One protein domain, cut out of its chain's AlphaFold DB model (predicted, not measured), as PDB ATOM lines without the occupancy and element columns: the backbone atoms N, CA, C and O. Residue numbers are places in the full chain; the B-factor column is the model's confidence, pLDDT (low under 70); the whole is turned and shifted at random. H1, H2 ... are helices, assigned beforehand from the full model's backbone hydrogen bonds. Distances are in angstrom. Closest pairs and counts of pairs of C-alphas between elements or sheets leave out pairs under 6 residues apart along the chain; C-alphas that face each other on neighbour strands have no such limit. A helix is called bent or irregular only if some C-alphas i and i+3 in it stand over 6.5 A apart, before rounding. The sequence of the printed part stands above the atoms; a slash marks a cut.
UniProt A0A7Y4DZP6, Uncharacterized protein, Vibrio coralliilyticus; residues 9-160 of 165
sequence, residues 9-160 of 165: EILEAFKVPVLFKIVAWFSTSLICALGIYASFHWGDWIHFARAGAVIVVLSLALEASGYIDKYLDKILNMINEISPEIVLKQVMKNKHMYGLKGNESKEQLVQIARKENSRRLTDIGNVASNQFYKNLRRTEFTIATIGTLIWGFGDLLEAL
ATOM      1  N   GLU A   9     239.934 269.277 189.712       56.56
ATOM      2  CA  GLU A   9     241.201 268.538 189.702       56.56
ATOM      3  C   GLU A   9     241.255 267.452 188.612       56.56
ATOM      4  O   GLU A   9     242.278 267.293 187.949       56.56
ATOM      5  N   ILE A  10     240.148 266.743 188.354       58.09
ATOM      6  CA  ILE A  10     240.062 265.751 187.268       58.09
ATOM      7  C   ILE A  10     240.105 266.461 185.912       58.09
ATOM      8  O   ILE A  10     240.805 266.034 184.996       58.09
ATOM      9  N   LEU A  11     239.398 267.583 185.777       57.62
ATOM     10  CA  LEU A  11     239.417 268.403 184.563       57.62
ATOM     11  C   LEU A  11     240.811 268.982 184.272       57.62
ATOM     12  O   LEU A  11     241.219 269.048 183.114       57.62
ATOM     13  N   GLU A  12     241.556 269.372 185.304       60.34
ATOM     14  CA  GLU A  12     242.951 269.808 185.190       60.34
ATOM     15  C   GLU A  12     243.897 268.654 184.852       60.34
ATOM     16  O   GLU A  12     244.803 268.824 184.032       60.34
ATOM     17  N   ALA A  13     243.638 267.455 185.374       58.00
ATOM     18  CA  ALA A  13     244.372 266.249 185.015       58.00
ATOM     19  C   ALA A  13     244.224 265.890 183.521       58.00
ATOM     20  O   ALA A  13     245.173 265.497 182.845       58.00
ATOM     21  N   PHE A  14     243.053 266.116 182.931       61.59
ATOM     22  CA  PHE A  14     242.873 265.906 181.493       61.59
ATOM     23  C   PHE A  14     243.563 266.965 180.609       61.59
ATOM     24  O   PHE A  14     243.722 266.731 179.410       61.59
ATOM     25  N   LYS A  15     244.023 268.105 181.154       62.81
ATOM     26  CA  LYS A  15     244.707 269.164 180.378       62.81
ATOM     27  C   LYS A  15     246.198 268.912 180.151       62.81
ATOM     28  O   LYS A  15     246.750 269.383 179.158       62.81
ATOM     29  N   VAL A  16     246.866 268.164 181.022       60.97
ATOM     30  CA  VAL A  16     248.311 267.900 180.912       60.97
ATOM     31  C   VAL A  16     248.747 267.182 179.624       60.97
ATOM     32  O   VAL A  16     249.780 267.587 179.089       60.97
ATOM     33  N   PRO A  17     248.008 266.218 179.024       71.62
ATOM     34  CA  PRO A  17     248.398 265.676 177.716       71.62
ATOM     35  C   PRO A  17     248.415 266.736 176.610       71.62
ATOM     36  O   PRO A  17     249.189 266.625 175.661       71.62
ATOM     37  N   VAL A  18     247.575 267.769 176.713       76.81
ATOM     38  CA  VAL A  18     247.569 268.889 175.765       76.81
ATOM     39  C   VAL A  18     248.773 269.789 176.018       76.81
ATOM     40  O   VAL A  18     249.467 270.149 175.073       76.81
ATOM     41  N   LEU A  19     249.064 270.095 177.282       77.31
ATOM     42  CA  LEU A  19     250.210 270.923 177.648       77.31
ATOM     43  C   LEU A  19     251.537 270.277 177.236       77.31
ATOM     44  O   LEU A  19     252.376 270.958 176.659       77.31
ATOM     45  N   PHE A  20     251.696 268.963 177.427       82.88
ATOM     46  CA  PHE A  20     252.866 268.228 176.942       82.88
ATOM     47  C   PHE A  20     253.035 268.371 175.427       82.88
ATOM     48  O   PHE A  20     254.117 268.716 174.959       82.88
ATOM     49  N   LYS A  21     251.960 268.169 174.653       85.00
ATOM     50  CA  LYS A  21     251.997 268.348 173.194       85.00
ATOM     51  C   LYS A  21     252.397 269.770 172.813       85.00
ATOM     52  O   LYS A  21     253.230 269.936 171.931       85.00
ATOM     53  N   ILE A  22     251.827 270.779 173.473       88.50
ATOM     54  CA  ILE A  22     252.156 272.187 173.221       88.50
ATOM     55  C   ILE A  22     253.637 272.442 173.502       88.50
ATOM     56  O   ILE A  22     254.322 272.998 172.651       88.50
ATOM     57  N   VAL A  23     254.141 272.002 174.656       88.50
ATOM     58  CA  VAL A  23     255.544 272.188 175.046       88.50
ATOM     59  C   VAL A  23     256.485 271.475 174.075       88.50
ATOM     60  O   VAL A  23     257.459 272.082 173.646       88.50
ATOM     61  N   ALA A  24     256.181 270.236 173.680       88.62
ATOM     62  CA  ALA A  24     256.998 269.464 172.744       88.62
ATOM     63  C   ALA A  24     257.034 270.084 171.335       88.62
ATOM     64  O   ALA A  24     258.087 270.156 170.702       88.62
ATOM     65  N   TRP A  25     255.896 270.579 170.838       92.25
ATOM     66  CA  TRP A  25     255.847 271.287 169.556       92.25
ATOM     67  C   TRP A  25     256.541 272.643 169.616       92.25
ATOM     68  O   TRP A  25     257.235 273.022 168.670       92.25
ATOM     69  N   PHE A  26     256.390 273.362 170.725       94.38
ATOM     70  CA  PHE A  26     257.051 274.638 170.946       94.38
ATOM     71  C   PHE A  26     258.573 274.476 171.008       94.38
ATOM     72  O   PHE A  26     259.284 275.194 170.308       94.38
ATOM     73  N   SER A  27     259.080 273.500 171.770       92.75
ATOM     74  CA  SER A  27     260.519 273.223 171.853       92.75
ATOM     75  C   SER A  27     261.093 272.798 170.503       92.75
ATOM     76  O   SER A  27     262.125 273.322 170.096       92.75
ATOM     77  N   THR A  28     260.397 271.926 169.768       93.81
ATOM     78  CA  THR A  28     260.800 271.510 168.413       93.81
ATOM     79  C   THR A  28     260.877 272.710 167.467       93.81
ATOM     80  O   THR A  28     261.889 272.907 166.799       93.81
ATOM     81  N   SER A  29     259.848 273.562 167.462       95.12
ATOM     82  CA  SER A  29     259.804 274.764 166.618       95.12
ATOM     83  C   SER A  29     260.915 275.753 166.971       95.12
ATOM     84  O   SER A  29     261.538 276.326 166.079       95.12
ATOM     85  N   LEU A  30     261.202 275.924 168.264       96.00
ATOM     86  CA  LEU A  30     262.282 276.778 168.747       96.00
ATOM     87  C   LEU A  30     263.654 276.257 168.300       96.00
ATOM     88  O   LEU A  30     264.468 277.038 167.816       96.00
ATOM     89  N   ILE A  31     263.902 274.949 168.413       95.69
ATOM     90  CA  ILE A  31     265.158 274.327 167.967       95.69
ATOM     91  C   ILE A  31     265.329 274.487 166.453       95.69
ATOM     92  O   ILE A  31     266.410 274.866 166.005       95.69
ATOM     93  N   CYS A  32     264.270 274.275 165.665       94.94
ATOM     94  CA  CYS A  32     264.302 274.526 164.224       94.94
ATOM     95  C   CYS A  32     264.627 275.990 163.907       94.94
ATOM     96  O   CYS A  32     265.507 276.248 163.092       94.94
ATOM     97  N   ALA A  33     263.962 276.946 164.562       95.75
ATOM     98  CA  ALA A  33     264.194 278.371 164.336       95.75
ATOM     99  C   ALA A  33     265.636 278.784 164.672       95.75
ATOM    100  O   ALA A  33     266.262 279.515 163.906       95.75
ATOM    101  N   LEU A  34     266.184 278.273 165.779       95.69
ATOM    102  CA  LEU A  34     267.579 278.499 166.160       95.69
ATOM    103  C   LEU A  34     268.556 277.858 165.171       95.69
ATOM    104  O   LEU A  34     269.556 278.483 164.831       95.69
ATOM    105  N   GLY A  35     268.261 276.650 164.684       93.62
ATOM    106  CA  GLY A  35     269.060 275.976 163.660       93.62
ATOM    107  C   GLY A  35     269.108 276.766 162.353       93.62
ATOM    108  O   GLY A  35     270.188 276.980 161.815       93.62
ATOM    109  N   ILE A  36     267.956 277.266 161.895       93.75
ATOM    110  CA  ILE A  36     267.852 278.114 160.699       93.75
ATOM    111  C   ILE A  36     268.631 279.418 160.900       93.75
ATOM    112  O   ILE A  36     269.458 279.777 160.067       93.75
ATOM    113  N   TYR A  37     268.406 280.117 162.017       95.19
ATOM    114  CA  TYR A  37     269.104 281.367 162.330       95.19
ATOM    115  C   TYR A  37     270.626 281.184 162.382       95.19
ATOM    116  O   TYR A  37     271.366 281.979 161.803       95.19
ATOM    117  N   ALA A  38     271.094 280.118 163.038       92.88
ATOM    118  CA  ALA A  38     272.506 279.762 163.077       92.88
ATOM    119  C   ALA A  38     273.050 279.519 161.665       92.88
ATOM    120  O   ALA A  38     274.082 280.077 161.305       92.88
ATOM    121  N   SER A  39     272.336 278.752 160.841       93.44
ATOM    122  CA  SER A  39     272.754 278.499 159.464       93.44
ATOM    123  C   SER A  39     272.929 279.780 158.655       93.44
ATOM    124  O   SER A  39     273.975 279.949 158.036       93.44
ATOM    125  N   PHE A  40     272.000 280.734 158.749       92.75
ATOM    126  CA  PHE A  40     272.162 282.047 158.113       92.75
ATOM    127  C   PHE A  40     273.350 282.846 158.662       92.75
ATOM    128  O   PHE A  40     274.040 283.514 157.898       92.75
ATOM    129  N   HIS A  41     273.593 282.803 159.973       92.88
ATOM    130  CA  HIS A  41     274.665 283.580 160.596       92.88
ATOM    131  C   HIS A  41     276.069 283.071 160.234       92.88
ATOM    132  O   HIS A  41     276.985 283.876 160.075       92.88
ATOM    133  N   TRP A  42     276.234 281.752 160.102       91.12
ATOM    134  CA  TRP A  42     277.513 281.116 159.768       91.12
ATOM    135  C   TRP A  42     277.673 280.767 158.283       91.12
ATOM    136  O   TRP A  42     278.761 280.362 157.883       91.12
ATOM    137  N   GLY A  43     276.630 280.965 157.471       89.88
ATOM    138  CA  GLY A  43     276.659 280.725 156.028       89.88
ATOM    139  C   GLY A  43     276.708 279.246 155.644       89.88
ATOM    140  O   GLY A  43     277.257 278.923 154.597       89.88
ATOM    141  N   ASP A  44     276.191 278.360 156.501       91.19
ATOM    142  CA  ASP A  44     276.234 276.908 156.296       91.19
ATOM    143  C   ASP A  44     275.003 276.205 156.907       91.19
ATOM    144  O   ASP A  44     274.691 276.325 158.104       91.19
ATOM    145  N   TRP A  45     274.299 275.416 156.094       92.31
ATOM    146  CA  TRP A  45     273.150 274.607 156.515       92.31
ATOM    147  C   TRP A  45     273.485 273.421 157.439       92.31
ATOM    148  O   TRP A  45     272.575 272.848 158.047       92.31
ATOM    149  N   ILE A  46     274.762 273.093 157.667       93.25
ATOM    150  CA  ILE A  46     275.183 272.063 158.637       93.25
ATOM    151  C   ILE A  46     274.597 272.324 160.035       93.25
ATOM    152  O   ILE A  46     274.249 271.384 160.756       93.25
ATOM    153  N   HIS A  47     274.452 273.588 160.445       92.44
ATOM    154  CA  HIS A  47     273.871 273.926 161.749       92.44
ATOM    155  C   HIS A  47     272.394 273.528 161.864       92.44
ATOM    156  O   HIS A  47     271.973 273.040 162.918       92.44
ATOM    157  N   PHE A  48     271.628 273.648 160.783       94.25
ATOM    158  CA  PHE A  48     270.250 273.182 160.724       94.25
ATOM    159  C   PHE A  48     270.158 271.652 160.786       94.25
ATOM    160  O   PHE A  48     269.371 271.121 161.572       94.25
ATOM    161  N   ALA A  49     271.029 270.931 160.072       94.44
ATOM    162  CA  ALA A  49     271.106 269.471 160.177       94.44
ATOM    163  C   ALA A  49     271.415 269.015 161.619       94.44
ATOM    164  O   ALA A  49     270.774 268.111 162.160       94.44
ATOM    165  N   ARG A  50     272.338 269.698 162.312       94.81
ATOM    166  CA  ARG A  50     272.642 269.423 163.729       94.81
ATOM    167  C   ARG A  50     271.452 269.691 164.651       94.81
ATOM    168  O   ARG A  50     271.249 268.934 165.599       94.81
ATOM    169  N   ALA A  51     270.645 270.714 164.374       95.19
ATOM    170  CA  ALA A  51     269.413 270.969 165.120       95.19
ATOM    171  C   ALA A  51     268.421 269.796 164.994       95.19
ATOM    172  O   ALA A  51     267.789 269.420 165.982       95.19
ATOM    173  N   GLY A  52     268.359 269.147 163.826       93.62
ATOM    174  CA  GLY A  52     267.610 267.902 163.623       93.62
ATOM    175  C   GLY A  52     268.026 266.784 164.583       93.62
ATOM    176  O   GLY A  52     267.173 266.190 165.243       93.62
ATOM    177  N   ALA A  53     269.333 266.547 164.746       94.94
ATOM    178  CA  ALA A  53     269.843 265.538 165.680       94.94
ATOM    179  C   ALA A  53     269.444 265.840 167.134       94.94
ATOM    180  O   ALA A  53     269.056 264.939 167.879       94.94
ATOM    181  N   VAL A  54     269.486 267.116 167.532       95.50
ATOM    182  CA  VAL A  54     269.060 267.554 168.871       95.50
ATOM    183  C   VAL A  54     267.580 267.249 169.103       95.50
ATOM    184  O   VAL A  54     267.227 266.764 170.177       95.50
ATOM    185  N   ILE A  55     266.720 267.464 168.103       95.19
ATOM    186  CA  ILE A  55     265.288 267.130 168.181       95.19
ATOM    187  C   ILE A  55     265.089 265.624 168.402       95.19
ATOM    188  O   ILE A  55     264.289 265.230 169.253       95.19
ATOM    189  N   VAL A  56     265.837 264.776 167.688       95.06
ATOM    190  CA  VAL A  56     265.764 263.312 167.850       95.06
ATOM    191  C   VAL A  56     266.175 262.893 169.261       95.06
ATOM    192  O   VAL A  56     265.446 262.150 169.918       95.06
ATOM    193  N   VAL A  57     267.305 263.404 169.756       94.25
ATOM    194  CA  VAL A  57     267.793 263.100 171.112       94.25
ATOM    195  C   VAL A  57     266.794 263.562 172.170       94.25
ATOM    196  O   VAL A  57     266.517 262.816 173.107       94.25
ATOM    197  N   LEU A  58     266.205 264.751 172.010       91.38
ATOM    198  CA  LEU A  58     265.183 265.264 172.921       91.38
ATOM    199  C   LEU A  58     263.951 264.349 172.954       91.38
ATOM    200  O   LEU A  58     263.455 264.032 174.033       91.38
ATOM    201  N   SER A  59     263.476 263.898 171.790       90.19
ATOM    202  CA  SER A  59     262.321 263.000 171.701       90.19
ATOM    203  C   SER A  59     262.578 261.669 172.411       90.19
ATOM    204  O   SER A  59     261.721 261.199 173.154       90.19
ATOM    205  N   LEU A  60     263.762 261.082 172.224       89.44
ATOM    206  CA  LEU A  60     264.146 259.833 172.888       89.44
ATOM    207  C   LEU A  60     264.335 260.018 174.398       89.44
ATOM    208  O   LEU A  60     263.932 259.163 175.182       89.44
ATOM    209  N   ALA A  61     264.920 261.141 174.821       88.56
ATOM    210  CA  ALA A  61     265.106 261.453 176.236       88.56
ATOM    211  C   ALA A  61     263.768 261.640 176.965       88.56
ATOM    212  O   ALA A  61     263.629 261.214 178.113       88.56
ATOM    213  N   LEU A  62     262.774 262.244 176.305       83.88
ATOM    214  CA  LEU A  62     261.425 262.381 176.853       83.88
ATOM    215  C   LEU A  62     260.755 261.016 177.045       83.88
ATOM    216  O   LEU A  62     260.245 260.771 178.141       83.88
ATOM    217  N   GLU A  63     260.839 260.114 176.061       83.38
ATOM    218  CA  GLU A  63     260.320 258.741 176.190       83.38
ATOM    219  C   GLU A  63     261.042 257.986 177.323       83.38
ATOM    220  O   GLU A  63     260.401 257.400 178.197       83.38
ATOM    221  N   ALA A  64     262.374 258.077 177.387       84.19
ATOM    222  CA  ALA A  64     263.182 257.405 178.406       84.19
ATOM    223  C   ALA A  64     262.965 257.940 179.835       84.19
ATOM    224  O   ALA A  64     263.205 257.224 180.807       84.19
ATOM    225  N   SER A  65     262.513 259.188 179.993       82.06
ATOM    226  CA  SER A  65     262.335 259.818 181.307       82.06
ATOM    227  C   SER A  65     261.221 259.195 182.162       82.06
ATOM    228  O   SER A  65     261.158 259.460 183.369       82.06
ATOM    229  N   GLY A  66     260.315 258.413 181.559       79.88
ATOM    230  CA  GLY A  66     259.159 257.833 182.253       79.88
ATOM    231  C   GLY A  66     258.217 258.890 182.847       79.88
ATOM    232  O   GLY A  66     257.458 258.608 183.775       79.88
ATOM    233  N   TYR A  67     258.275 260.137 182.362       77.56
ATOM    234  CA  TYR A  67     257.436 261.235 182.853       77.56
ATOM    235  C   TYR A  67     255.940 260.914 182.713       77.56
ATOM    236  O   TYR A  67     255.142 261.265 183.582       77.56
ATOM    237  N   ILE A  68     255.577 260.201 181.643       73.75
ATOM    238  CA  ILE A  68     254.205 259.779 181.343       73.75
ATOM    239  C   ILE A  68     253.687 258.803 182.406       73.75
ATOM    240  O   ILE A  68     252.570 258.975 182.888       73.75
ATOM    241  N   ASP A  69     254.508 257.838 182.821       78.00
ATOM    242  CA  ASP A  69     254.135 256.811 183.801       78.00
ATOM    243  C   ASP A  69     253.824 257.458 185.155       78.00
ATOM    244  O   ASP A  69     252.739 257.283 185.711       78.00
ATOM    245  N   LYS A  70     254.722 258.337 185.622       80.94
ATOM    246  CA  LYS A  70     254.527 259.116 186.857       80.94
ATOM    247  C   LYS A  70     253.270 259.982 186.801       80.94
ATOM    248  O   LYS A  70     252.627 260.229 187.823       80.94
ATOM    249  N   TYR A  71     252.940 260.485 185.617       75.94
ATOM    250  CA  TYR A  71     251.764 261.308 185.415       75.94
ATOM    251  C   TYR A  71     250.468 260.488 185.476       75.94
ATOM    252  O   TYR A  71     249.522 260.890 186.157       75.94
ATOM    253  N   LEU A  72     250.437 259.321 184.829       75.69
ATOM    254  CA  LEU A  72     249.313 258.384 184.888       75.69
ATOM    255  C   LEU A  72     249.057 257.899 186.318       75.69
ATOM    256  O   LEU A  72     247.910 257.928 186.765       75.69
ATOM    257  N   ASP A  73     250.111 257.556 187.059       81.50
ATOM    258  CA  ASP A  73     250.005 257.165 188.467       81.50
ATOM    259  C   ASP A  73     249.371 258.274 189.316       81.50
ATOM    260  O   ASP A  73     248.491 258.020 190.141       81.50
ATOM    261  N   LYS A  74     249.750 259.537 189.075       81.25
ATOM    262  CA  LYS A  74     249.147 260.689 189.759       81.25
ATOM    263  C   LYS A  74     247.653 260.820 189.455       81.25
ATOM    264  O   LYS A  74     246.875 261.080 190.372       81.25
ATOM    265  N   ILE A  75     247.240 260.628 188.199       75.00
ATOM    266  CA  ILE A  75     245.818 260.645 187.823       75.00
ATOM    267  C   ILE A  75     245.060 259.531 188.540       75.00
ATOM    268  O   ILE A  75     244.017 259.791 189.140       75.00
ATOM    269  N   LEU A  76     245.583 258.307 188.507       77.19
ATOM    270  CA  LEU A  76     244.914 257.154 189.105       77.19
ATOM    271  C   LEU A  76     244.741 257.309 190.612       77.19
ATOM    272  O   LEU A  76     243.669 257.001 191.134       77.19
ATOM    273  N   ASN A  77     245.743 257.869 191.287       81.31
ATOM    274  CA  ASN A  77     245.667 258.157 192.714       81.31
ATOM    275  C   ASN A  77     244.568 259.184 193.043       81.31
ATOM    276  O   ASN A  77     243.795 258.944 193.966       81.31
ATOM    277  N   MET A  78     244.404 260.255 192.254       71.75
ATOM    278  CA  MET A  78     243.315 261.226 192.486       71.75
ATOM    279  C   MET A  78     241.926 260.623 192.242       71.75
ATOM    280  O   MET A  78     240.985 260.899 192.983       71.75
ATOM    281  N   ILE A  79     241.770 259.773 191.221       70.75
ATOM    282  CA  ILE A  79     240.481 259.110 190.964       70.75
ATOM    283  C   ILE A  79     240.157 258.129 192.107       70.75
ATOM    284  O   ILE A  79     238.994 258.002 192.501       70.75
ATOM    285  N   ASN A  80     241.171 257.475 192.682       72.12
ATOM    286  CA  ASN A  80     240.999 256.554 193.806       72.12
ATOM    287  C   ASN A  80     240.414 257.238 195.053       72.12
ATOM    288  O   ASN A  80     239.583 256.643 195.740       72.12
ATOM    289  N   GLU A  81     240.773 258.496 195.310       69.31
ATOM    290  CA  GLU A  81     240.279 259.260 196.464       69.31
ATOM    291  C   GLU A  81     238.805 259.681 196.328       69.31
ATOM    292  O   GLU A  81     238.060 259.670 197.308       69.31
ATOM    293  N   ILE A  82     238.344 259.988 195.114       65.06
ATOM    294  CA  ILE A  82     237.017 260.588 194.864       65.06
ATOM    295  C   ILE A  82     235.926 259.522 194.655       65.06
ATOM    296  O   ILE A  82     234.738 259.732 194.916       65.06
ATOM    297  N   SER A  83     236.316 258.341 194.186       67.25
ATOM    298  CA  SER A  83     235.394 257.310 193.710       67.25
ATOM    299  C   SER A  83     234.629 256.480 194.773       67.25
ATOM    300  O   SER A  83     233.506 256.058 194.473       67.25
ATOM    301  N   PRO A  84     235.103 256.245 196.022       70.62
ATOM    302  CA  PRO A  84     234.442 255.302 196.933       70.62
ATOM    303  C   PRO A  84     232.997 255.687 197.273       70.62
ATOM    304  O   PRO A  84     232.116 254.829 197.331       70.62
ATOM    305  N   GLU A  85     232.740 256.980 197.470       72.00
ATOM    306  CA  GLU A  85     231.430 257.486 197.883       72.00
ATOM    307  C   GLU A  85     230.417 257.495 196.723       72.00
ATOM    308  O   GLU A  85     229.230 257.203 196.902       72.00
ATOM    309  N   ILE A  86     230.894 257.772 195.506       72.44
ATOM    310  CA  ILE A  86     230.093 257.737 194.276       72.44
ATOM    311  C   ILE A  86     229.714 256.291 193.947       72.44
ATOM    312  O   ILE A  86     228.543 256.001 193.681       72.44
ATOM    313  N   VAL A  87     230.678 255.370 194.027       76.19
ATOM    314  CA  VAL A  87     230.447 253.942 193.780       76.19
ATOM    315  C   VAL A  87     229.491 253.367 194.821       76.19
ATOM    316  O   VAL A  87     228.576 252.635 194.449       76.19
ATOM    317  N   LEU A  88     229.600 253.764 196.093       81.00
ATOM    318  CA  LEU A  88     228.656 253.357 197.139       81.00
ATOM    319  C   LEU A  88     227.212 253.761 196.799       81.00
ATOM    320  O   LEU A  88     226.313 252.918 196.829       81.00
ATOM    321  N   LYS A  89     226.980 255.024 196.412       81.81
ATOM    322  CA  LYS A  89     225.647 255.501 195.995       81.81
ATOM    323  C   LYS A  89     225.109 254.720 194.795       81.81
ATOM    324  O   LYS A  89     223.912 254.451 194.716       81.81
ATOM    325  N   GLN A  90     225.983 254.329 193.874       76.75
ATOM    326  CA  GLN A  90     225.607 253.585 192.676       76.75
ATOM    327  C   GLN A  90     225.274 252.116 192.972       76.75
ATOM    328  O   GLN A  90     224.265 251.612 192.478       76.75
ATOM    329  N   VAL A  91     226.056 251.455 193.831       79.62
ATOM    330  CA  VAL A  91     225.782 250.098 194.338       79.62
ATOM    331  C   VAL A  91     224.446 250.070 195.085       79.62
ATOM    332  O   VAL A  91     223.626 249.184 194.858       79.62
ATOM    333  N   MET A  92     224.170 251.089 195.907       78.31
ATOM    334  CA  MET A  92     222.890 251.224 196.610       78.31
ATOM    335  C   MET A  92     221.696 251.473 195.679       78.31
ATOM    336  O   MET A  92     220.585 251.062 196.011       78.31
ATOM    337  N   LYS A  93     221.902 252.138 194.536       83.06
ATOM    338  CA  LYS A  93     220.858 252.378 193.529       83.06
ATOM    339  C   LYS A  93     220.574 251.124 192.694       83.06
ATOM    340  O   LYS A  93     219.418 250.837 192.400       83.06
ATOM    341  N   ASN A  94     221.609 250.351 192.368       81.88
ATOM    342  CA  ASN A  94     221.534 249.181 191.489       81.88
ATOM    343  C   ASN A  94     221.757 247.861 192.244       81.88
ATOM    344  O   ASN A  94     222.519 247.005 191.802       81.88
ATOM    345  N   LYS A  95     221.067 247.678 193.375       80.50
ATOM    346  CA  LYS A  95     221.231 246.511 194.266       80.50
ATOM    347  C   LYS A  95     221.147 245.155 193.553       80.50
ATOM    348  O   LYS A  95     221.939 244.258 193.832       80.50
ATOM    349  N   HIS A  96     220.233 245.040 192.591       81.00
ATOM    350  CA  HIS A  96     219.990 243.821 191.819       81.00
ATOM    351  C   HIS A  96     221.206 243.363 190.990       81.00
ATOM    352  O   HIS A  96     221.429 242.164 190.866       81.00
ATOM    353  N   MET A  97     222.027 244.289 190.483       79.19
ATOM    354  CA  MET A  97     223.231 243.966 189.696       79.19
ATOM    355  C   MET A  97     224.340 243.334 190.542       79.19
ATOM    356  O   MET A  97     225.217 242.658 190.014       79.19
ATOM    357  N   TYR A  98     224.298 243.558 191.856       79.75
ATOM    358  CA  TYR A  98     225.303 243.094 192.808       79.75
ATOM    359  C   TYR A  98     224.796 241.940 193.684       79.75
ATOM    360  O   TYR A  98     225.457 241.569 194.650       79.75
ATOM    361  N   GLY A  99     223.625 241.373 193.364       80.06
ATOM    362  CA  GLY A  99     223.028 240.269 194.122       80.06
ATOM    363  C   GLY A  99     222.595 240.649 195.542       80.06
ATOM    364  O   GLY A  99     222.468 239.770 196.393       80.06
ATOM    365  N   LEU A 100     222.383 241.943 195.802       82.81
ATOM    366  CA  LEU A 100     222.004 242.448 197.119       82.81
ATOM    367  C   LEU A 100     220.504 242.207 197.368       82.81
ATOM    368  O   LEU A 100     219.652 242.650 196.596       82.81
ATOM    369  N   LYS A 101     220.192 241.516 198.464       79.94
ATOM    370  CA  LYS A 101     218.864 241.173 198.986       79.94
ATOM    371  C   LYS A 101     218.253 242.275 199.867       79.94
ATOM    372  O   LYS A 101     217.061 242.221 200.150       79.94
ATOM    373  N   GLY A 102     219.018 243.307 200.236       72.69
ATOM    374  CA  GLY A 102     218.524 244.515 200.913       72.69
ATOM    375  C   GLY A 102     218.657 244.514 202.439       72.69
ATOM    376  O   GLY A 102     218.335 245.518 203.071       72.69
ATOM    377  N   ASN A 103     219.154 243.422 203.011       77.88
ATOM    378  CA  ASN A 103     219.409 243.184 204.432       77.88
ATOM    379  C   ASN A 103     220.917 243.093 204.753       77.88
ATOM    380  O   ASN A 103     221.306 242.579 205.801       77.88
ATOM    381  N   GLU A 104     221.775 243.602 203.867       78.06
ATOM    382  CA  GLU A 104     223.224 243.640 204.068       78.06
ATOM    383  C   GLU A 104     223.645 244.676 205.109       78.06
ATOM    384  O   GLU A 104     223.074 245.767 205.214       78.06
ATOM    385  N   SER A 105     224.713 244.361 205.845       83.88
ATOM    386  CA  SER A 105     225.313 245.326 206.762       83.88
ATOM    387  C   SER A 105     225.953 246.485 205.988       83.88
ATOM    388  O   SER A 105     226.417 246.339 204.851       83.88
ATOM    389  N   LYS A 106     226.027 247.664 206.620       80.69
ATOM    390  CA  LYS A 106     226.713 248.828 206.031       80.69
ATOM    391  C   LYS A 106     228.169 248.510 205.668       80.69
ATOM    392  O   LYS A 106     228.663 248.999 204.658       80.69
ATOM    393  N   GLU A 107     228.833 247.659 206.445       83.12
ATOM    394  CA  GLU A 107     230.209 247.223 206.186       83.12
ATOM    395  C   GLU A 107     230.323 246.351 204.930       83.12
ATOM    396  O   GLU A 107     231.233 246.560 204.127       83.12
ATOM    397  N   GLN A 108     229.375 245.435 204.701       81.75
ATOM    398  CA  GLN A 108     229.326 244.623 203.480       81.75
ATOM    399  C   GLN A 108     229.124 245.494 202.235       81.75
ATOM    400  O   GLN A 108     229.824 245.319 201.237       81.75
ATOM    401  N   LEU A 109     228.230 246.485 202.305       81.69
ATOM    402  CA  LEU A 109     228.012 247.438 201.211       81.69
ATOM    403  C   LEU A 109     229.273 248.253 200.895       81.69
ATOM    404  O   LEU A 109     229.601 248.451 199.725       81.69
ATOM    405  N   VAL A 110     230.014 248.682 201.921       83.75
ATOM    406  CA  VAL A 110     231.278 249.414 201.751       83.75
ATOM    407  C   VAL A 110     232.367 248.525 201.148       83.75
ATOM    408  O   VAL A 110     233.103 248.985 200.277       83.75
ATOM    409  N   GLN A 111     232.469 247.255 201.547       83.94
ATOM    410  CA  GLN A 111     233.428 246.320 200.946       83.94
ATOM    411  C   GLN A 111     233.128 246.060 199.466       83.94
ATOM    412  O   GLN A 111     234.042 246.095 198.641       83.94
ATOM    413  N   ILE A 112     231.856 245.856 199.117       83.31
ATOM    414  CA  ILE A 112     231.422 245.666 197.726       83.31
ATOM    415  C   ILE A 112     231.716 246.924 196.909       83.31
ATOM    416  O   ILE A 112     232.303 246.827 195.832       83.31
ATOM    417  N   ALA A 113     231.400 248.105 197.446       82.38
ATOM    418  CA  ALA A 113     231.706 249.371 196.794       82.38
ATOM    419  C   ALA A 113     233.216 249.578 196.602       82.38
ATOM    420  O   ALA A 113     233.634 249.995 195.527       82.38
ATOM    421  N   ARG A 114     234.057 249.239 197.588       82.94
ATOM    422  CA  ARG A 114     235.523 249.320 197.456       82.94
ATOM    423  C   ARG A 114     236.067 248.362 196.401       82.94
ATOM    424  O   ARG A 114     236.909 248.766 195.605       82.94
ATOM    425  N   LYS A 115     235.587 247.118 196.374       84.25
ATOM    426  CA  LYS A 115     236.020 246.111 195.393       84.25
ATOM    427  C   LYS A 115     235.632 246.513 193.971       84.25
ATOM    428  O   LYS A 115     236.459 246.451 193.068       84.25
ATOM    429  N   GLU A 116     234.393 246.960 193.787       80.19
ATOM    430  CA  GLU A 116     233.899 247.456 192.502       80.19
ATOM    431  C   GLU A 116     234.649 248.721 192.067       80.19
ATOM    432  O   GLU A 116     235.036 248.843 190.907       80.19
ATOM    433  N   ASN A 117     234.908 249.638 193.002       81.56
ATOM    434  CA  ASN A 117     235.699 250.832 192.742       81.56
ATOM    435  C   ASN A 117     237.110 250.467 192.264       81.56
ATOM    436  O   ASN A 117     237.540 250.934 191.216       81.56
ATOM    437  N   SER A 118     237.803 249.579 192.981       80.44
ATOM    438  CA  SER A 118     239.143 249.122 192.600       80.44
ATOM    439  C   SER A 118     239.156 248.486 191.210       80.44
ATOM    440  O   SER A 118     240.027 248.811 190.410       80.44
ATOM    441  N   ARG A 119     238.157 247.659 190.875       81.25
ATOM    442  CA  ARG A 119     238.029 247.082 189.530       81.25
ATOM    443  C   ARG A 119     237.870 248.163 188.459       81.25
ATOM    444  O   ARG A 119     238.581 248.142 187.461       81.25
ATOM    445  N   ARG A 120     236.974 249.127 188.683       76.44
ATOM    446  CA  ARG A 120     236.746 250.237 187.746       76.44
ATOM    447  C   ARG A 120     237.964 251.129 187.599       76.44
ATOM    448  O   ARG A 120     238.232 251.572 186.495       76.44
ATOM    449  N   LEU A 121     238.696 251.385 188.677       77.88
ATOM    450  CA  LEU A 121     239.943 252.144 188.632       77.88
ATOM    451  C   LEU A 121     240.991 251.433 187.785       77.88
ATOM    452  O   LEU A 121     241.630 252.084 186.967       77.88
ATOM    453  N   THR A 122     241.125 250.114 187.922       78.00
ATOM    454  CA  THR A 122     242.023 249.323 187.073       78.00
ATOM    455  C   THR A 122     241.587 249.367 185.609       78.00
ATOM    456  O   THR A 122     242.415 249.605 184.735       78.00
ATOM    457  N   ASP A 123     240.294 249.208 185.321       75.56
ATOM    458  CA  ASP A 123     239.776 249.239 183.948       75.56
ATOM    459  C   ASP A 123     239.912 250.637 183.315       75.56
ATOM    460  O   ASP A 123     240.409 250.769 182.195       75.56
ATOM    461  N   ILE A 124     239.538 251.695 184.043       73.81
ATOM    462  CA  ILE A 124     239.715 253.097 183.631       73.81
ATOM    463  C   ILE A 124     241.197 253.399 183.447       73.81
ATOM    464  O   ILE A 124     241.562 254.017 182.452       73.81
ATOM    465  N   GLY A 125     242.046 252.944 184.366       73.81
ATOM    466  CA  GLY A 125     243.489 253.110 184.284       73.81
ATOM    467  C   GLY A 125     244.066 252.457 183.045       73.81
ATOM    468  O   GLY A 125     244.773 253.126 182.304       73.81
ATOM    469  N   ASN A 126     243.690 251.216 182.743       75.00
ATOM    470  CA  ASN A 126     244.149 250.511 181.548       75.00
ATOM    471  C   ASN A 126     243.689 251.197 180.254       75.00
ATOM    472  O   ASN A 126     244.477 251.350 179.319       75.00
ATOM    473  N   VAL A 127     242.428 251.634 180.181       74.44
ATOM    474  CA  VAL A 127     241.890 252.316 178.992       74.44
ATOM    475  C   VAL A 127     242.520 253.699 178.820       74.44
ATOM    476  O   VAL A 127     242.978 254.028 177.723       74.44
ATOM    477  N   ALA A 128     242.583 254.491 179.893       70.81
ATOM    478  CA  ALA A 128     243.191 255.815 179.884       70.81
ATOM    479  C   ALA A 128     244.673 255.717 179.525       70.81
ATOM    480  O   ALA A 128     245.106 256.384 178.593       70.81
ATOM    481  N   SER A 129     245.415 254.826 180.182       73.06
ATOM    482  CA  SER A 129     246.820 254.531 179.907       73.06
ATOM    483  C   SER A 129     247.043 254.190 178.433       73.06
ATOM    484  O   SER A 129     247.774 254.899 177.741       73.06
ATOM    485  N   ASN A 130     246.317 253.207 177.891       76.56
ATOM    486  CA  ASN A 130     246.440 252.823 176.483       76.56
ATOM    487  C   ASN A 130     246.163 253.985 175.521       76.56
ATOM    488  O   ASN A 130     246.874 254.165 174.529       76.56
ATOM    489  N   GLN A 131     245.135 254.791 175.793       75.88
ATOM    490  CA  GLN A 131     244.786 255.919 174.933       75.88
ATOM    491  C   GLN A 131     245.790 257.077 175.049       75.88
ATOM    492  O   GLN A 131     246.118 257.708 174.039       75.88
ATOM    493  N   PHE A 132     246.311 257.329 176.251       75.25
ATOM    494  CA  PHE A 132     247.371 258.299 176.510       75.25
ATOM    495  C   PHE A 132     248.665 257.904 175.804       75.25
ATOM    496  O   PHE A 132     249.162 258.694 174.997       75.25
ATOM    497  N   TYR A 133     249.157 256.678 176.014       79.56
ATOM    498  CA  TYR A 133     250.362 256.177 175.351       79.56
ATOM    499  C   TYR A 133     250.228 256.229 173.837       79.56
ATOM    500  O   TYR A 133     251.133 256.709 173.163       79.56
ATOM    501  N   LYS A 134     249.085 255.820 173.275       81.38
ATOM    502  CA  LYS A 134     248.879 255.852 171.820       81.38
ATOM    503  C   LYS A 134     248.997 257.268 171.245       81.38
ATOM    504  O   LYS A 134     249.587 257.455 170.183       81.38
ATOM    505  N   ASN A 135     248.441 258.267 171.928       80.00
ATOM    506  CA  ASN A 135     248.469 259.657 171.471       80.00
ATOM    507  C   ASN A 135     249.833 260.332 171.673       80.00
ATOM    508  O   ASN A 135     250.255 261.113 170.813       80.00
ATOM    509  N   LEU A 136     250.498 260.062 172.797       79.94
ATOM    510  CA  LEU A 136     251.819 260.607 173.115       79.94
ATOM    511  C   LEU A 136     252.886 259.994 172.218       79.94
ATOM    512  O   LEU A 136     253.533 260.738 171.485       79.94
ATOM    513  N   ARG A 137     252.925 258.661 172.118       83.81
ATOM    514  CA  ARG A 137     253.841 257.935 171.232       83.81
ATOM    515  C   ARG A 137     253.702 258.364 169.778       83.81
ATOM    516  O   ARG A 137     254.694 258.486 169.075       83.81
ATOM    517  N   ARG A 138     252.482 258.650 169.305       86.19
ATOM    518  CA  ARG A 138     252.285 259.194 167.950       86.19
ATOM    519  C   ARG A 138     252.924 260.576 167.787       86.19
ATOM    520  O   ARG A 138     253.469 260.862 166.725       86.19
ATOM    521  N   THR A 139     252.842 261.426 168.808       87.12
ATOM    522  CA  THR A 139     253.440 262.770 168.785       87.12
ATOM    523  C   THR A 139     254.964 262.676 168.821       87.12
ATOM    524  O   THR A 139     255.614 263.255 167.961       87.12
ATOM    525  N   GLU A 140     255.516 261.889 169.743       87.56
ATOM    526  CA  GLU A 140     256.957 261.625 169.862       87.56
ATOM    527  C   GLU A 140     257.519 261.032 168.571       87.56
ATOM    528  O   GLU A 140     258.461 261.572 168.004       87.56
ATOM    529  N   PHE A 141     256.871 260.002 168.022       90.25
ATOM    530  CA  PHE A 141     257.273 259.408 166.749       90.25
ATOM    531  C   PHE A 141     257.266 260.430 165.606       90.25
ATOM    532  O   PHE A 141     258.168 260.433 164.770       90.25
ATOM    533  N   THR A 142     256.278 261.329 165.574       92.69
ATOM    534  CA  THR A 142     256.210 262.392 164.559       92.69
ATOM    535  C   THR A 142     257.369 263.377 164.719       92.69
ATOM    536  O   THR A 142     258.026 263.700 163.735       92.69
ATOM    537  N   ILE A 143     257.658 263.815 165.947       93.50
ATOM    538  CA  ILE A 143     258.766 264.733 166.246       93.50
ATOM    539  C   ILE A 143     260.113 264.081 165.914       93.50
ATOM    540  O   ILE A 143     260.928 264.692 165.228       93.50
ATOM    541  N   ALA A 144     260.330 262.829 166.318       93.81
ATOM    542  CA  ALA A 144     261.528 262.068 165.980       93.81
ATOM    543  C   ALA A 144     261.688 261.892 164.462       93.81
ATOM    544  O   ALA A 144     262.790 262.045 163.940       93.81
ATOM    545  N   THR A 145     260.593 261.632 163.738       95.12
ATOM    546  CA  THR A 145     260.608 261.542 162.268       95.12
ATOM    547  C   THR A 145     261.024 262.873 161.644       95.12
ATOM    548  O   THR A 145     261.920 262.896 160.806       95.12
ATOM    549  N   ILE A 146     260.433 263.988 162.082       94.81
ATOM    550  CA  ILE A 146     260.797 265.335 161.616       94.81
ATOM    551  C   ILE A 146     262.272 265.625 161.912       94.81
ATOM    552  O   ILE A 146     263.005 266.026 161.013       94.81
ATOM    553  N   GLY A 147     262.723 265.376 163.144       95.06
ATOM    554  CA  GLY A 147     264.117 265.566 163.539       95.06
ATOM    555  C   GLY A 147     265.078 264.729 162.698       95.06
ATOM    556  O   GLY A 147     266.108 265.236 162.272       95.06
ATOM    557  N   THR A 148     264.717 263.482 162.387       96.00
ATOM    558  CA  THR A 148     265.526 262.584 161.547       96.00
ATOM    559  C   THR A 148     265.603 263.079 160.107       96.00
ATOM    560  O   THR A 148     266.679 263.060 159.518       96.00
ATOM    561  N   LEU A 149     264.491 263.561 159.543       96.00
ATOM    562  CA  LEU A 149     264.476 264.150 158.202       96.00
ATOM    563  C   LEU A 149     265.346 265.408 158.139       96.00
ATOM    564  O   LEU A 149     266.156 265.544 157.229       96.00
ATOM    565  N   ILE A 150     265.224 266.299 159.125       95.62
ATOM    566  CA  ILE A 150     266.066 267.499 159.219       95.62
ATOM    567  C   ILE A 150     267.532 267.108 159.400       95.62
ATOM    568  O   ILE A 150     268.407 267.704 158.790       95.62
ATOM    569  N   TRP A 151     267.816 266.097 160.217       95.69
ATOM    570  CA  TRP A 151     269.183 265.661 160.462       95.69
ATOM    571  C   TRP A 151     269.839 265.055 159.222       95.69
ATOM    572  O   TRP A 151     270.982 265.386 158.925       95.69
ATOM    573  N   GLY A 152     269.122 264.191 158.502       93.69
ATOM    574  CA  GLY A 152     269.655 263.482 157.341       93.69
ATOM    575  C   GLY A 152     269.697 264.301 156.051       93.69
ATOM    576  O   GLY A 152     270.441 263.932 155.149       93.69
ATOM    577  N   PHE A 153     268.898 265.367 155.945       93.81
ATOM    578  CA  PHE A 153     268.754 266.142 154.704       93.81
ATOM    579  C   PHE A 153     268.865 267.661 154.890       93.81
ATOM    580  O   PHE A 153     268.682 268.407 153.932       93.81
ATOM    581  N   GLY A 154     269.102 268.148 156.108       89.56
ATOM    582  CA  GLY A 154     269.116 269.582 156.401       89.56
ATOM    583  C   GLY A 154     270.262 270.330 155.728       89.56
ATOM    584  O   GLY A 154     270.093 271.490 155.379       89.56
ATOM    585  N   ASP A 155     271.391 269.665 155.505       88.56
ATOM    586  CA  ASP A 155     272.566 270.184 154.801       88.56
ATOM    587  C   ASP A 155     272.341 270.318 153.286       88.56
ATOM    588  O   ASP A 155     272.860 271.240 152.661       88.56
ATOM    589  N   LEU A 156     271.489 269.472 152.697       91.50
ATOM    590  CA  LEU A 156     271.108 269.564 151.284       91.50
ATOM    591  C   LEU A 156     270.357 270.856 150.939       91.50
ATOM    592  O   LEU A 156     270.219 271.179 149.759       91.50
ATOM    593  N   LEU A 157     269.888 271.610 151.938       89.12
ATOM    594  CA  LEU A 157     269.318 272.934 151.708       89.12
ATOM    595  C   LEU A 157     270.323 273.895 151.071       89.12
ATOM    596  O   LEU A 157     269.885 274.768 150.332       89.12
ATOM    597  N   GLU A 158     271.633 273.694 151.243       86.81
ATOM    598  CA  GLU A 158     272.663 274.500 150.571       86.81
ATOM    599  C   GLU A 158     272.552 274.409 149.043       86.81
ATOM    600  O   GLU A 158     272.733 275.398 148.342       86.81
ATOM    601  N   ALA A 159     272.165 273.245 148.510       86.88
ATOM    602  CA  ALA A 159     271.980 273.064 147.070       86.88
ATOM    603  C   ALA A 159     270.753 273.813 146.516       86.88
ATOM    604  O   ALA A 159     270.668 274.053 145.312       86.88
ATOM    605  N   LEU A 160     269.789 274.155 147.375       87.00
ATOM    606  CA  LEU A 160     268.545 274.838 147.003       87.00
ATOM    607  C   LEU A 160     268.580 276.333 147.337       87.00
ATOM    608  O   LEU A 160     268.019 277.146 146.604       87.00
TER     609      LEU A 160
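This is residues 9 to 160 of the 165 residues of an uncharacterized protein of Vibrio coralliilyticus (UniProt A0A7Y4DZP6). What does the model look like? It is a long rod built along one helix, H6, with the hairpin of H2 and H3 packed along its last part and the arms of the bent helix H4 packed nearer its first part. H5 lies toward one end of the rod, H7 at the other end, and H1 beside arm H4a. What is it made of? The printed part has 152 residues with seven named helices, H1 to H7 in chain order, and no named strand: its class is all helix. How large is its outline? It is extended, with a radius of gyration of the C-alphas of 24.4 A and spans of 84 by 22 by 21 A.

Where is the longest helix? H6, residues 106 to 153, runs 68.6 A from C-alpha 106 at (226.713, 248.828, 206.031) to C-alpha 153 at (268.754, 266.142, 154.704). Where are the other helices? H2 is residues 16 to 42, 38.4 A long, and H3 is residues 46 to 64, 27.4 A long. H1 is residues 9 to 13, from C-alpha 9 at (241.201, 268.538, 189.702); H5 is residues 95 to 98, and H7 is residues 155 to 159. Is any helix bent? H4, residues 67 to 93, was assigned as one helix by its hydrogen bonds but is bent, with C-alphas 81 and 84 7.1 A apart; its arms are H4a, residues 67 to 81, 22.0 A long, and H4b, residues 84 to 93, 14.3 A long.

Which helices form a bundle? H2, H3 and H6 form an up and down bundle, each running against the one before it. H3 touches residues 140 to 153 of H6, closest at the C-alphas of Gly 52 and Trp 151, 4.2 A, at a shallow tilt of 15 degrees; H2 and H3 are a helical hairpin, closest at the C-alphas of Gly 35 and Phe 48, 4.2 A. What touches H6 farther along? H4a touches its residues 117 to 133, opposite ways at a shallow tilt of 20 degrees, with the C-alphas of Leu 76 and Gly 125 closest at 6.5 A. H4b touches its residues 109 to 117 at a steep tilt of 57 degrees, with the C-alphas of Leu 88 and Ala 113 closest at 5.0 A. Where do the short helices lie? H1 touches residues 75 to 79 of H4a, closest at the C-alphas of Ala 13 and Ile 75, 6.4 A, and H7 touches residues 46 to 49 of H3, closest at the C-alphas of Ile 46 and Asp 155, 5.0 A. H5 and H6 are near each other, with 5 pairs of C-alphas within 10 A. How do the backbones run? Every O i to N i+4 pair is within hydrogen-bond range in H1, H2, H3, H4a, H4b and H6; H7 has 0 of 1 but 2 of 2 O i to N i+3 pairs, and H5 is too short for an O i to N i+4 pair.

How far does it reach? The two C-alphas farthest apart, those of Gly 43 and Asn 103, are 83.8 A apart. Is there a cut or a long link? The printed part has no cut and no long link; H5 to H6 is short, and the other links are tight. Where is confidence low? Residues 9 to 16 and 81 to 83 have pLDDT under 70, against a mean of 83.2 over the printed part.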